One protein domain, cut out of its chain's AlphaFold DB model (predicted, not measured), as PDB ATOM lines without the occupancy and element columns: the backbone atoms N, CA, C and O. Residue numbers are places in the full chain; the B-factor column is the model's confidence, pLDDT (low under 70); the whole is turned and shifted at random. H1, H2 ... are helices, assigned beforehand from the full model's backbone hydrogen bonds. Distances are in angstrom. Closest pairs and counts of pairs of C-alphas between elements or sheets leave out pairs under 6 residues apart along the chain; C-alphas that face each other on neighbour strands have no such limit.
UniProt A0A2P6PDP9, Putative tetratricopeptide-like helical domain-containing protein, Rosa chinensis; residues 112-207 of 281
ATOM      1  N   ASP A 112      27.404 -28.606 -12.124       79.44
ATOM      2  CA  ASP A 112      26.364 -28.127 -11.208       79.44
ATOM      3  C   ASP A 112      25.480 -29.283 -10.736       79.44
ATOM      4  O   ASP A 112      25.309 -29.476  -9.532       79.44
ATOM      5  N   LEU A 113      25.008 -30.122 -11.667       84.06
ATOM      6  CA  LEU A 113      24.233 -31.326 -11.351       84.06
ATOM      7  C   LEU A 113      24.986 -32.258 -10.396       84.06
ATOM      8  O   LEU A 113      24.399 -32.739  -9.428       84.06
ATOM      9  N   LEU A 114      26.284 -32.476 -10.632       85.62
ATOM     10  CA  LEU A 114      27.121 -33.301  -9.762       85.62
ATOM     11  C   LEU A 114      27.240 -32.692  -8.360       85.62
ATOM     12  O   LEU A 114      27.116 -33.407  -7.369       85.62
ATOM     13  N   SER A 115      27.444 -31.376  -8.268       80.88
ATOM     14  CA  SER A 115      27.591 -30.685  -6.984       80.88
ATOM     15  C   SER A 115      26.327 -30.776  -6.119       80.88
ATOM     16  O   SER A 115      26.410 -31.024  -4.916       80.88
ATOM     17  N   ILE A 116      25.151 -30.640  -6.742       82.25
ATOM     18  CA  ILE A 116      23.850 -30.782  -6.079       82.25
ATOM     19  C   ILE A 116      23.622 -32.238  -5.683       82.25
ATOM     20  O   ILE A 116      23.137 -32.511  -4.585       82.25
ATOM     21  N   PHE A 117      23.985 -33.176  -6.563       87.19
ATOM     22  CA  PHE A 117      23.817 -34.599  -6.313       87.19
ATOM     23  C   PHE A 117      24.649 -35.071  -5.118       87.19
ATOM     24  O   PHE A 117      24.100 -35.716  -4.230       87.19
ATOM     25  N   GLU A 118      25.938 -34.728  -5.050       85.62
ATOM     26  CA  GLU A 118      26.786 -35.122  -3.915       85.62
ATOM     27  C   GLU A 118      26.295 -34.501  -2.601       85.62
ATOM     28  O   GLU A 118      26.253 -35.174  -1.572       85.62
ATOM     29  N   LEU A 119      25.811 -33.255  -2.643       79.56
ATOM     30  CA  LEU A 119      25.202 -32.610  -1.482       79.56
ATOM     31  C   LEU A 119      23.945 -33.345  -1.000       79.56
ATOM     32  O   LEU A 119      23.761 -33.519   0.202       79.56
ATOM     33  N   LEU A 120      23.077 -33.773  -1.919       84.00
ATOM     34  CA  LEU A 120      21.876 -34.540  -1.592       84.00
ATOM     35  C   LEU A 120      22.218 -35.934  -1.069       84.00
ATOM     36  O   LEU A 120      21.694 -36.347  -0.039       84.00
ATOM     37  N   LYS A 121      23.120 -36.641  -1.746       86.25
ATOM     38  CA  LYS A 121      23.556 -37.996  -1.397       86.25
ATOM     39  C   LYS A 121      24.069 -38.080   0.039       86.25
ATOM     40  O   LYS A 121      23.664 -38.987   0.764       86.25
ATOM     41  N   ASP A 122      24.891 -37.124   0.464       79.69
ATOM     42  CA  ASP A 122      25.424 -37.090   1.829       79.69
ATOM     43  C   ASP A 122      24.328 -36.951   2.892       79.69
ATOM     44  O   ASP A 122      24.415 -37.562   3.957       79.69
ATOM     45  N   VAL A 123      23.288 -36.163   2.614       77.69
ATOM     46  CA  VAL A 123      22.175 -35.934   3.548       77.69
ATOM     47  C   VAL A 123      21.231 -37.130   3.574       77.69
ATOM     48  O   VAL A 123      20.887 -37.620   4.650       77.69
ATOM     49  N   LEU A 124      20.856 -37.637   2.397       84.56
ATOM     50  CA  LEU A 124      19.945 -38.773   2.247       84.56
ATOM     51  C   LEU A 124      20.522 -40.073   2.829       84.56
ATOM     52  O   LEU A 124      19.763 -40.961   3.206       84.56
ATOM     53  N   ALA A 125      21.850 -40.185   2.934       79.62
ATOM     54  CA  ALA A 125      22.514 -41.311   3.588       79.62
ATOM     55  C   ALA A 125      22.531 -41.222   5.129       79.62
ATOM     56  O   ALA A 125      22.750 -42.236   5.792       79.62
ATOM     57  N   ARG A 126      22.346 -40.026   5.708       76.31
ATOM     58  CA  ARG A 126      22.450 -39.780   7.160       76.31
ATOM     59  C   ARG A 126      21.100 -39.736   7.867       76.31
ATOM     60  O   ARG A 126      21.023 -40.110   9.033       76.31
ATOM     61  N   VAL A 127      20.073 -39.237   7.189       76.19
ATOM     62  CA  VAL A 127      18.756 -38.945   7.771       76.19
ATOM     63  C   VAL A 127      17.785 -40.101   7.506       76.19
ATOM     64  O   VAL A 127      17.904 -40.808   6.504       76.19
ATOM     65  N   SER A 128      16.822 -40.316   8.408       79.44
ATOM     66  CA  SER A 128      15.765 -41.314   8.199       79.44
ATOM     67  C   SER A 128      14.897 -40.963   6.980       79.44
ATOM     68  O   SER A 128      14.750 -39.795   6.621       79.44
ATOM     69  N   ILE A 129      14.309 -41.971   6.327       83.00
ATOM     70  CA  ILE A 129      13.510 -41.768   5.104       83.00
ATOM     71  C   ILE A 129      12.311 -40.844   5.359       83.00
ATOM     72  O   ILE A 129      12.040 -39.972   4.536       83.00
ATOM     73  N   SER A 130      11.634 -41.004   6.499       80.50
ATOM     74  CA  SER A 130      10.475 -40.191   6.884       80.50
ATOM     75  C   SER A 130      10.851 -38.731   7.131       80.50
ATOM     76  O   SER A 130      10.194 -37.827   6.626       80.50
ATOM     77  N   GLU A 131      11.950 -38.474   7.842       77.44
ATOM     78  CA  GLU A 131      12.428 -37.108   8.060       77.44
ATOM     79  C   GLU A 131      12.915 -36.467   6.746       77.44
ATOM     80  O   GLU A 131      12.704 -35.276   6.515       77.44
ATOM     81  N   ALA A 132      13.492 -37.262   5.840       81.88
ATOM     82  CA  ALA A 132      14.009 -36.806   4.556       81.88
ATOM     83  C   ALA A 132      12.970 -36.719   3.418       81.88
ATOM     84  O   ALA A 132      13.360 -36.413   2.289       81.88
ATOM     85  N   GLU A 133      11.677 -36.945   3.674       85.88
ATOM     86  CA  GLU A 133      10.613 -37.025   2.654       85.88
ATOM     87  C   GLU A 133      10.679 -35.889   1.619       85.88
ATOM     88  O   GLU A 133      10.810 -36.122   0.415       85.88
ATOM     89  N   ASN A 134      10.665 -34.636   2.081       84.06
ATOM     90  CA  ASN A 134      10.662 -33.473   1.191       84.06
ATOM     91  C   ASN A 134      11.935 -33.374   0.333       84.06
ATOM     92  O   ASN A 134      11.875 -32.905  -0.804       84.06
ATOM     93  N   LEU A 135      13.086 -33.819   0.855       84.50
ATOM     94  CA  LEU A 135      14.332 -33.858   0.083       84.50
ATOM     95  C   LEU A 135      14.311 -34.976  -0.953       84.50
ATOM     96  O   LEU A 135      14.743 -34.739  -2.079       84.50
ATOM     97  N   TRP A 136      13.783 -36.153  -0.608       90.31
ATOM     98  CA  TRP A 136      13.591 -37.242  -1.563       90.31
ATOM     99  C   TRP A 136      12.709 -36.800  -2.728       90.31
ATOM    100  O   TRP A 136      13.117 -36.910  -3.883       90.31
ATOM    101  N   LEU A 137      11.545 -36.215  -2.439       89.56
ATOM    102  CA  LEU A 137      10.629 -35.720  -3.467       89.56
ATOM    103  C   LEU A 137      11.265 -34.628  -4.337       89.56
ATOM    104  O   LEU A 137      11.076 -34.618  -5.553       89.56
ATOM    105  N   MET A 138      12.041 -33.721  -3.741       86.25
ATOM    106  CA  MET A 138      12.761 -32.683  -4.481       86.25
ATOM    107  C   MET A 138      13.851 -33.266  -5.383       86.25
ATOM    108  O   MET A 138      13.952 -32.867  -6.540       86.25
ATOM    109  N   ALA A 139      14.636 -34.220  -4.881       89.75
ATOM    110  CA  ALA A 139      15.701 -34.872  -5.636       89.75
ATOM    111  C   ALA A 139      15.142 -35.658  -6.829       89.75
ATOM    112  O   ALA A 139      15.641 -35.506  -7.944       89.75
ATOM    113  N   LEU A 140      14.073 -36.436  -6.617       91.31
ATOM    114  CA  LEU A 140      13.404 -37.195  -7.677       91.31
ATOM    115  C   LEU A 140      12.872 -36.267  -8.775       91.31
ATOM    116  O   LEU A 140      13.118 -36.510  -9.954       91.31
ATOM    117  N   LYS A 141      12.223 -35.157  -8.393       89.25
ATOM    118  CA  LYS A 141      11.733 -34.147  -9.344       89.25
ATOM    119  C   LYS A 141      12.868 -33.450 -10.093       89.25
ATOM    120  O   LYS A 141      12.771 -33.260 -11.300       89.25
ATOM    121  N   PHE A 142      13.940 -33.072  -9.399       86.31
ATOM    122  CA  PHE A 142      15.053 -32.333  -9.997       86.31
ATOM    123  C   PHE A 142      15.869 -33.189 -10.978       86.31
ATOM    124  O   PHE A 142      16.218 -32.727 -12.062       86.31
ATOM    125  N   PHE A 143      16.137 -34.452 -10.634       89.75
ATOM    126  CA  PHE A 143      16.920 -35.369 -11.470       89.75
ATOM    127  C   PHE A 143      16.076 -36.240 -12.403       89.75
ATOM    128  O   PHE A 143      16.625 -37.097 -13.090       89.75
ATOM    129  N   ALA A 144      14.768 -35.995 -12.486       85.94
ATOM    130  CA  ALA A 144      13.816 -36.757 -13.287       85.94
ATOM    131  C   ALA A 144      14.298 -37.039 -14.714       85.94
ATOM    132  O   ALA A 144      14.292 -38.178 -15.177       85.94
ATOM    133  N   ASN A 145      14.767 -35.993 -15.396       85.88
ATOM    134  CA  ASN A 145      15.190 -36.048 -16.795       85.88
ATOM    135  C   ASN A 145      16.656 -36.473 -16.962       85.88
ATOM    136  O   ASN A 145      17.144 -36.599 -18.080       85.88
ATOM    137  N   GLN A 146      17.371 -36.697 -15.859       88.94
ATOM    138  CA  GLN A 146      18.786 -37.033 -15.845       88.94
ATOM    139  C   GLN A 146      18.970 -38.485 -15.405       88.94
ATOM    140  O   GLN A 146      19.321 -38.752 -14.254       88.94
ATOM    141  N   LYS A 147      18.756 -39.423 -16.340       89.50
ATOM    142  CA  LYS A 147      18.729 -40.876 -16.082       89.50
ATOM    143  C   LYS A 147      19.873 -41.353 -15.183       89.50
ATOM    144  O   LYS A 147      19.627 -42.018 -14.189       89.50
ATOM    145  N   HIS A 148      21.105 -40.917 -15.456       91.50
ATOM    146  CA  HIS A 148      22.264 -41.311 -14.653       91.50
ATOM    147  C   HIS A 148      22.138 -40.958 -13.157       91.50
ATOM    148  O   HIS A 148      22.488 -41.769 -12.300       91.50
ATOM    149  N   TYR A 149      21.666 -39.752 -12.833       91.69
ATOM    150  CA  TYR A 149      21.498 -39.329 -11.442       91.69
ATOM    151  C   TYR A 149      20.249 -39.946 -10.817       91.69
ATOM    152  O   TYR A 149      20.284 -40.320  -9.647       91.69
ATOM    153  N   PHE A 150      19.176 -40.101 -11.595       92.00
ATOM    154  CA  PHE A 150      17.960 -40.766 -11.140       92.00
ATOM    155  C   PHE A 150      18.221 -42.227 -10.752       92.00
ATOM    156  O   PHE A 150      17.871 -42.633  -9.647       92.00
ATOM    157  N   ASP A 151      18.921 -42.989 -11.596       92.31
ATOM    158  CA  ASP A 151      19.272 -44.386 -11.319       92.31
ATOM    159  C   ASP A 151      20.097 -44.503 -10.027       92.31
ATOM    160  O   ASP A 151      19.817 -45.346  -9.175       92.31
ATOM    161  N   LYS A 152      21.041 -43.578  -9.804       93.31
ATOM    162  CA  LYS A 152      21.794 -43.500  -8.542       93.31
ATOM    163  C   LYS A 152      20.907 -43.190  -7.331       93.31
ATOM    164  O   LYS A 152      21.166 -43.713  -6.250       93.31
ATOM    165  N   LEU A 153      19.876 -42.349  -7.469       92.94
ATOM    166  CA  LEU A 153      18.913 -42.108  -6.383       92.94
ATOM    167  C   LEU A 153      18.126 -43.378  -6.045       92.94
ATOM    168  O   LEU A 153      17.915 -43.656  -4.865       92.94
ATOM    169  N   VAL A 154      17.740 -44.162  -7.056       92.62
ATOM    170  CA  VAL A 154      17.081 -45.463  -6.864       92.62
ATOM    171  C   VAL A 154      18.016 -46.451  -6.159       92.62
ATOM    172  O   VAL A 154      17.600 -47.150  -5.241       92.62
ATOM    173  N   GLU A 155      19.300 -46.490  -6.508       92.06
ATOM    174  CA  GLU A 155      20.273 -47.337  -5.801       92.06
ATOM    175  C   GLU A 155      20.434 -46.944  -4.325       92.06
ATOM    176  O   GLU A 155      20.495 -47.810  -3.445       92.06
ATOM    177  N   ILE A 156      20.485 -45.639  -4.032       90.62
ATOM    178  CA  ILE A 156      20.556 -45.143  -2.653       90.62
ATOM    179  C   ILE A 156      19.283 -45.525  -1.893       90.62
ATOM    180  O   ILE A 156      19.385 -45.983  -0.756       90.62
ATOM    181  N   SER A 157      18.099 -45.398  -2.501       89.94
ATOM    182  CA  SER A 157      16.839 -45.744  -1.833       89.94
ATOM    183  C   SER A 157      16.749 -47.237  -1.510       89.94
ATOM    184  O   SER A 157      16.395 -47.584  -0.385       89.94
ATOM    185  N   VAL A 158      17.159 -48.118  -2.428       89.69
ATOM    186  CA  VAL A 158      17.244 -49.569  -2.186       89.69
ATOM    187  C   VAL A 158      18.177 -49.869  -1.007       89.69
ATOM    188  O   VAL A 158      17.822 -50.635  -0.107       89.69
ATOM    189  N   ARG A 159      19.352 -49.229  -0.952       87.69
ATOM    190  CA  ARG A 159      20.296 -49.395   0.167       87.69
ATOM    191  C   ARG A 159      19.723 -48.890   1.497       87.69
ATOM    192  O   ARG A 159      19.941 -49.507   2.535       87.69
ATOM    193  N   SER A 160      18.989 -47.782   1.487       84.25
ATOM    194  CA  SER A 160      18.375 -47.237   2.702       84.25
ATOM    195  C   SER A 160      17.222 -48.109   3.210       84.25
ATOM    196  O   SER A 160      17.120 -48.351   4.412       84.25
ATOM    197  N   LEU A 161      16.388 -48.626   2.303       85.50
ATOM    198  CA  LEU A 161      15.246 -49.484   2.634       85.50
ATOM    199  C   LEU A 161      15.680 -50.870   3.128       85.50
ATOM    200  O   LEU A 161      15.110 -51.382   4.086       85.50
ATOM    201  N   THR A 162      16.731 -51.448   2.541       83.19
ATOM    202  CA  THR A 162      17.305 -52.721   3.022       83.19
ATOM    203  C   THR A 162      17.843 -52.626   4.447       83.19
ATOM    204  O   THR A 162      17.726 -53.586   5.202       83.19
ATOM    205  N   LYS A 163      18.417 -51.478   4.828       75.81
ATOM    206  CA  LYS A 163      19.002 -51.269   6.158       75.81
ATOM    207  C   LYS A 163      17.954 -51.042   7.251       75.81
ATOM    208  O   LYS A 163      18.123 -51.543   8.357       75.81
ATOM    209  N   ASN A 164      16.916 -50.262   6.957       65.25
ATOM    210  CA  ASN A 164      15.980 -49.775   7.974       65.25
ATOM    211  C   ASN A 164      14.621 -50.499   7.964       65.25
ATOM    212  O   ASN A 164      13.823 -50.277   8.872       65.25
ATOM    213  N   GLY A 165      14.368 -51.367   6.975       58.66
ATOM    214  CA  GLY A 165      13.074 -52.017   6.762       58.66
ATOM    215  C   GLY A 165      11.988 -51.026   6.323       58.66
ATOM    216  O   GLY A 165      12.016 -49.844   6.662       58.66
ATOM    217  N   GLY A 166      11.003 -51.488   5.555       58.59
ATOM    218  CA  GLY A 166       9.869 -50.670   5.110       58.59
ATOM    219  C   GLY A 166       8.789 -50.483   6.178       58.59
ATOM    220  O   GLY A 166       7.606 -50.618   5.872       58.59
ATOM    221  N   ASN A 167       9.158 -50.179   7.429       58.31
ATOM    222  CA  ASN A 167       8.182 -49.783   8.452       58.31
ATOM    223  C   ASN A 167       7.771 -48.315   8.233       58.31
ATOM    224  O   ASN A 167       8.118 -47.408   8.988       58.31
ATOM    225  N   GLU A 168       7.107 -48.079   7.106       63.00
ATOM    226  CA  GLU A 168       6.720 -46.759   6.628       63.00
ATOM    227  C   GLU A 168       5.390 -46.353   7.283       63.00
ATOM    228  O   GLU A 168       4.308 -46.568   6.736       63.00
ATOM    229  N   GLN A 169       5.448 -45.752   8.476       59.62
ATOM    230  CA  GLN A 169       4.314 -44.992   9.015       59.62
ATOM    231  C   GLN A 169       4.250 -43.629   8.308       59.62
ATOM    232  O   GLN A 169       4.870 -42.660   8.741       59.62
ATOM    233  N   GLY A 170       3.527 -43.570   7.187       73.81
ATOM    234  CA  GLY A 170       3.274 -42.341   6.426       73.81
ATOM    235  C   GLY A 170       3.923 -42.343   5.044       73.81
ATOM    236  O   GLY A 170       3.311 -42.798   4.079       73.81
ATOM    237  N   PHE A 171       5.141 -41.807   4.935       81.19
ATOM    238  CA  PHE A 171       5.819 -41.647   3.646       81.19
ATOM    239  C   PHE A 171       6.429 -42.956   3.143       81.19
ATOM    240  O   PHE A 171       7.294 -43.538   3.800       81.19
ATOM    241  N   SER A 172       6.021 -43.357   1.937       88.50
ATOM    242  CA  SER A 172       6.587 -44.505   1.238       88.50
ATOM    243  C   SER A 172       7.512 -44.082   0.110       88.50
ATOM    244  O   SER A 172       7.063 -43.650  -0.956       88.50
ATOM    245  N   LEU A 173       8.821 -44.236   0.325       89.81
ATOM    246  CA  LEU A 173       9.821 -43.858  -0.676       89.81
ATOM    247  C   LEU A 173       9.756 -44.779  -1.895       89.81
ATOM    248  O   LEU A 173       9.850 -44.322  -3.033       89.81
ATOM    249  N   SER A 174       9.571 -46.077  -1.657       90.50
ATOM    250  CA  SER A 174       9.465 -47.074  -2.724       90.50
ATOM    251  C   SER A 174       8.223 -46.851  -3.597       90.50
ATOM    252  O   SER A 174       8.339 -46.859  -4.825       90.50
ATOM    253  N   ALA A 175       7.063 -46.556  -2.994       91.31
ATOM    254  CA  ALA A 175       5.855 -46.209  -3.742       91.31
ATOM    255  C   ALA A 175       6.011 -44.878  -4.497       91.31
ATOM    256  O   ALA A 175       5.642 -44.792  -5.668       91.31
ATOM    257  N   ALA A 176       6.612 -43.858  -3.873       91.81
ATOM    258  CA  ALA A 176       6.846 -42.564  -4.513       91.81
ATOM    259  C   ALA A 176       7.733 -42.685  -5.764       91.81
ATOM    260  O   ALA A 176       7.411 -42.109  -6.802       91.81
ATOM    261  N   ILE A 177       8.819 -43.466  -5.697       92.69
ATOM    262  CA  ILE A 177       9.692 -43.732  -6.852       92.69
ATOM    263  C   ILE A 177       8.928 -44.489  -7.942       92.69
ATOM    264  O   ILE A 177       9.026 -44.120  -9.111       92.69
ATOM    265  N   MET A 178       8.154 -45.515  -7.576       93.44
ATOM    266  CA  MET A 178       7.357 -46.285  -8.535       93.44
ATOM    267  C   MET A 178       6.365 -45.387  -9.285       93.44
ATOM    268  O   MET A 178       6.363 -45.389 -10.514       93.44
ATOM    269  N   HIS A 179       5.594 -44.555  -8.575       92.44
ATOM    270  CA  HIS A 179       4.667 -43.610  -9.202       92.44
ATOM    271  C   HIS A 179       5.379 -42.597 -10.096       92.44
ATOM    272  O   HIS A 179       4.877 -42.267 -11.171       92.44
ATOM    273  N   PHE A 180       6.555 -42.125  -9.682       90.88
ATOM    274  CA  PHE A 180       7.342 -41.195 -10.479       90.88
ATOM    275  C   PHE A 180       7.774 -41.815 -11.816       90.88
ATOM    276  O   PHE A 180       7.605 -41.207 -12.872       90.88
ATOM    277  N   VAL A 181       8.279 -43.050 -11.777       92.19
ATOM    278  CA  VAL A 181       8.681 -43.794 -12.979       92.19
ATOM    279  C   VAL A 181       7.471 -44.141 -13.841       92.19
ATOM    280  O   VAL A 181       7.539 -44.000 -15.057       92.19
ATOM    281  N   LEU A 182       6.341 -44.514 -13.236       91.75
ATOM    282  CA  LEU A 182       5.099 -44.781 -13.961       91.75
ATOM    283  C   LEU A 182       4.628 -43.560 -14.760       91.75
ATOM    284  O   LEU A 182       4.293 -43.696 -15.934       91.75
ATOM    285  N   GLN A 183       4.616 -42.378 -14.139       90.25
ATOM    286  CA  GLN A 183       4.181 -41.139 -14.792       90.25
ATOM    287  C   GLN A 183       5.113 -40.715 -15.929       90.25
ATOM    288  O   GLN A 183       4.657 -40.125 -16.905       90.25
ATOM    289  N   LYS A 184       6.413 -40.983 -15.792       89.00
ATOM    290  CA  LYS A 184       7.435 -40.472 -16.703       89.00
ATOM    291  C   LYS A 184       7.815 -41.458 -17.808       89.00
ATOM    292  O   LYS A 184       7.828 -41.097 -18.979       89.00
ATOM    293  N   ASP A 185       8.172 -42.675 -17.420       88.62
ATOM    294  CA  ASP A 185       8.786 -43.688 -18.286       88.62
ATOM    295  C   ASP A 185       7.804 -44.840 -18.607       88.62
ATOM    296  O   ASP A 185       8.105 -45.729 -19.411       88.62
ATOM    297  N   GLY A 186       6.607 -44.818 -18.012       90.31
ATOM    298  CA  GLY A 186       5.498 -45.714 -18.319       90.31
ATOM    299  C   GLY A 186       5.511 -47.046 -17.564       90.31
ATOM    300  O   GLY A 186       6.341 -47.325 -16.696       90.31
ATOM    301  N   VAL A 187       4.544 -47.898 -17.914       91.31
ATOM    302  CA  VAL A 187       4.215 -49.143 -17.196       91.31
ATOM    303  C   VAL A 187       5.377 -50.139 -17.154       91.31
ATOM    304  O   VAL A 187       5.632 -50.739 -16.111       91.31
ATOM    305  N   LEU A 188       6.098 -50.324 -18.264       91.06
ATOM    306  CA  LEU A 188       7.186 -51.306 -18.340       91.06
ATOM    307  C   LEU A 188       8.314 -50.978 -17.353       91.06
ATOM    308  O   LEU A 188       8.735 -51.846 -16.590       91.06
ATOM    309  N   HIS A 189       8.734 -49.715 -17.292       91.19
ATOM    310  CA  HIS A 189       9.759 -49.268 -16.352       91.19
ATOM    311  C   HIS A 189       9.257 -49.305 -14.902       91.19
ATOM    312  O   HIS A 189       9.993 -49.712 -14.004       91.19
ATOM    313  N   ALA A 190       7.987 -48.966 -14.657       93.06
ATOM    314  CA  ALA A 190       7.390 -49.106 -13.329       93.06
ATOM    315  C   ALA A 190       7.428 -50.566 -12.834       93.06
ATOM    316  O   ALA A 190       7.744 -50.811 -11.666       93.06
ATOM    317  N   ARG A 191       7.201 -51.539 -13.732       92.50
ATOM    318  CA  ARG A 191       7.331 -52.975 -13.436       92.50
ATOM    319  C   ARG A 191       8.747 -53.381 -13.067       92.50
ATOM    320  O   ARG A 191       8.935 -54.137 -12.116       92.50
ATOM    321  N   GLU A 192       9.747 -52.891 -13.790       92.62
ATOM    322  CA  GLU A 192      11.151 -53.143 -13.445       92.62
ATOM    323  C   GLU A 192      11.501 -52.593 -12.061       92.62
ATOM    324  O   GLU A 192      12.207 -53.244 -11.292       92.62
ATOM    325  N   ILE A 193      10.968 -51.420 -11.723       92.19
ATOM    326  CA  ILE A 193      11.222 -50.756 -10.450       92.19
ATOM    327  C   ILE A 193      10.568 -51.486  -9.284       92.19
ATOM    328  O   ILE A 193      11.265 -51.815  -8.321       92.19
ATOM    329  N   TYR A 194       9.269 -51.800  -9.340       92.19
ATOM    330  CA  TYR A 194       8.662 -52.496  -8.205       92.19
ATOM    331  C   TYR A 194       9.244 -53.903  -8.028       92.19
ATOM    332  O   TYR A 194       9.416 -54.345  -6.896       92.19
ATOM    333  N   LYS A 195       9.650 -54.593  -9.108       92.00
ATOM    334  CA  LYS A 195      10.346 -55.891  -9.013       92.00
ATOM    335  C   LYS A 195      11.675 -55.802  -8.260       92.00
ATOM    336  O   LYS A 195      12.110 -56.810  -7.714       92.00
ATOM    337  N   ARG A 196      12.308 -54.625  -8.201       91.19
ATOM    338  CA  ARG A 196      13.500 -54.383  -7.369       91.19
ATOM    339  C   ARG A 196      13.152 -54.125  -5.904       91.19
ATOM    340  O   ARG A 196      13.937 -54.494  -5.039       91.19
ATOM    341  N   PHE A 197      12.005 -53.505  -5.622       90.38
ATOM    342  CA  PHE A 197      11.604 -53.132  -4.260       90.38
ATOM    343  C   PHE A 197      10.831 -54.225  -3.504       90.38
ATOM    344  O   PHE A 197      10.991 -54.351  -2.295       90.38
ATOM    345  N   ILE A 198      10.020 -55.037  -4.187       88.81
ATOM    346  CA  ILE A 198       9.221 -56.112  -3.567       88.81
ATOM    347  C   ILE A 198      10.074 -57.204  -2.888       88.81
ATOM    348  O   ILE A 198       9.659 -57.697  -1.845       88.81
ATOM    349  N   PRO A 199      11.255 -57.599  -3.404       88.69
ATOM    350  CA  PRO A 199      12.100 -58.593  -2.736       88.69
ATOM    351  C   PRO A 199      12.843 -58.068  -1.499       88.69
ATOM    352  O   PRO A 199      13.552 -58.838  -0.853       88.69
ATOM    353  N   LEU A 200      12.762 -56.767  -1.196       86.50
ATOM    354  CA  LEU A 200      13.487 -56.179  -0.070       86.50
ATOM    355  C   LEU A 200      12.903 -56.646   1.275       86.50
ATOM    356  O   LEU A 200      11.720 -56.974   1.356       86.50
ATOM    357  N   PRO A 201      13.705 -56.673   2.356       75.75
ATOM    358  CA  PRO A 201      13.207 -57.058   3.671       75.75
ATOM    359  C   PRO A 201      12.130 -56.074   4.151       75.75
ATOM    360  O   PRO A 201      12.395 -54.882   4.308       75.75
ATOM    361  N   HIS A 202      10.934 -56.601   4.428       72.50
ATOM    362  CA  HIS A 202       9.743 -55.858   4.865       72.50
ATOM    363  C   HIS A 202       9.310 -54.755   3.875       72.50
ATOM    364  O   HIS A 202       9.432 -53.573   4.198       72.50
ATOM    365  N   PRO A 203       8.814 -55.090   2.667       81.50
ATOM    366  CA  PRO A 203       8.326 -54.087   1.722       81.50
ATOM    367  C   PRO A 203       7.104 -53.377   2.300       81.50
ATOM    368  O   PRO A 203       6.169 -54.040   2.738       81.50
ATOM    369  N   GLY A 204       7.098 -52.043   2.279       82.88
ATOM    370  CA  GLY A 204       6.030 -51.258   2.894       82.88
ATOM    371  C   GLY A 204       4.642 -51.579   2.312       82.88
ATOM    372  O   GLY A 204       4.509 -51.820   1.107       82.88
ATOM    373  N   PRO A 205       3.568 -51.526   3.123       85.25
ATOM    374  CA  PRO A 205       2.215 -51.844   2.661       85.25
ATOM    375  C   PRO A 205       1.732 -50.872   1.573       85.25
ATOM    376  O   PRO A 205       0.978 -51.256   0.680       85.25
ATOM    377  N   ALA A 206       2.203 -49.622   1.605       88.44
ATOM    378  CA  ALA A 206       1.918 -48.620   0.582       88.44
ATOM    379  C   ALA A 206       2.472 -49.012  -0.799       88.44
ATOM    380  O   ALA A 206       1.787 -48.810  -1.801       88.44
ATOM    381  N   LEU A 207       3.657 -49.636  -0.862       89.88
ATOM    382  CA  LEU A 207       4.218 -50.145  -2.114       89.88
ATOM    383  C   LEU A 207       3.341 -51.253  -2.696       89.88
ATOM    384  O   LEU A 207       3.021 -51.212  -3.883       89.88
TER     385      LEU A 207
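Overview. This is residues 112 to 207 of the 281 residues of the protein "Putative tetratricopeptide-like helical domain-containing protein" of Rosa chinensis (UniProt A0A2P6PDP9). Five helices run roughly alongside one another in two staggered rows: H1, H3 and H5 run one way in one row, and H2 and H4 run against them in the other. The chain zigzags between the rows, with the longest helix, H3, between H1 and H5 in its row; H5 folds back on H4, and a tail without a named element, residues 198 to 207, follows it. The printed part has 96 residues with five named helices, H1 to H5 in chain order, and no named strand; the class is all helix. The whole is compact, with a radius of gyration of the C-alphas of 12.5 A, and spans 36 by 30 by 18 A.

Along the chain. H3, residues 147 to 164, is 25.8 A long from first to last C-alpha; it runs from C-alpha 147 at (18.729, -40.876, -16.082) to C-alpha 164 at (15.980, -49.775, 7.974). H2 takes residues 133 to 143, 15.6 A, and H4 residues 173 to 185, 17.6 A. H1, residues 112 to 124, 18.3 A, begins at C-alpha 112 at (26.364, -28.127, -11.208). H5, residues 187 to 197, 15.4 A, ends at C-alpha 197 at (11.604, -53.132, -4.260).

Arrangement. H1, H2, H3 and H4 form an up and down bundle, each helix running against the one before it. H3 touches H2 with residues 149 to 153 alone, at a shallow tilt of 24 degrees, opposite ways; their closest C-alphas, Phe 143 and Phe 150, are 5.5 A apart. H3 only just touches H4, with 3 pairs of C-alphas within 8 A, the closest being Ser 157 and Leu 173 at 7.4 A. H3 also only just touches H1, again with 3 pairs, the closest C-alphas being Phe 117 and Tyr 149 at 7.4 A; the two run the same way at a shallow tilt of 7 degrees. H2 touches H1, with C-alphas Leu 120 and Ala 139 closest at 7.4 A, and H4, with C-alphas Leu 140 and Ile 177 closest at 7.6 A. H4 and H5 are a helical hairpin with 11 pairs of C-alphas within 8 A, the closest being Leu 182 and Ala 190 at 4.9 A. H3 and H5 are close but not clearly touching, with C-alphas Val 158 and Phe 197 closest at 7.0 A. H1 is apart from H4 and H5, and H2 from H5. In H2, H3, H4 and H5 every O i to N i+4 pair is within hydrogen-bond range; in H1 8 of 9 are.

Size, cuts and confidence. The two C-alphas farthest apart, those of Asp 112 and Pro 205, are 36.6 A apart. The printed part has no cut and no long link; the links H2 to H3 and H4 to H5 are tight. The mean pLDDT of the printed part is 85.3, and residues 164 to 169, of which 164 belongs to H3, are under 70.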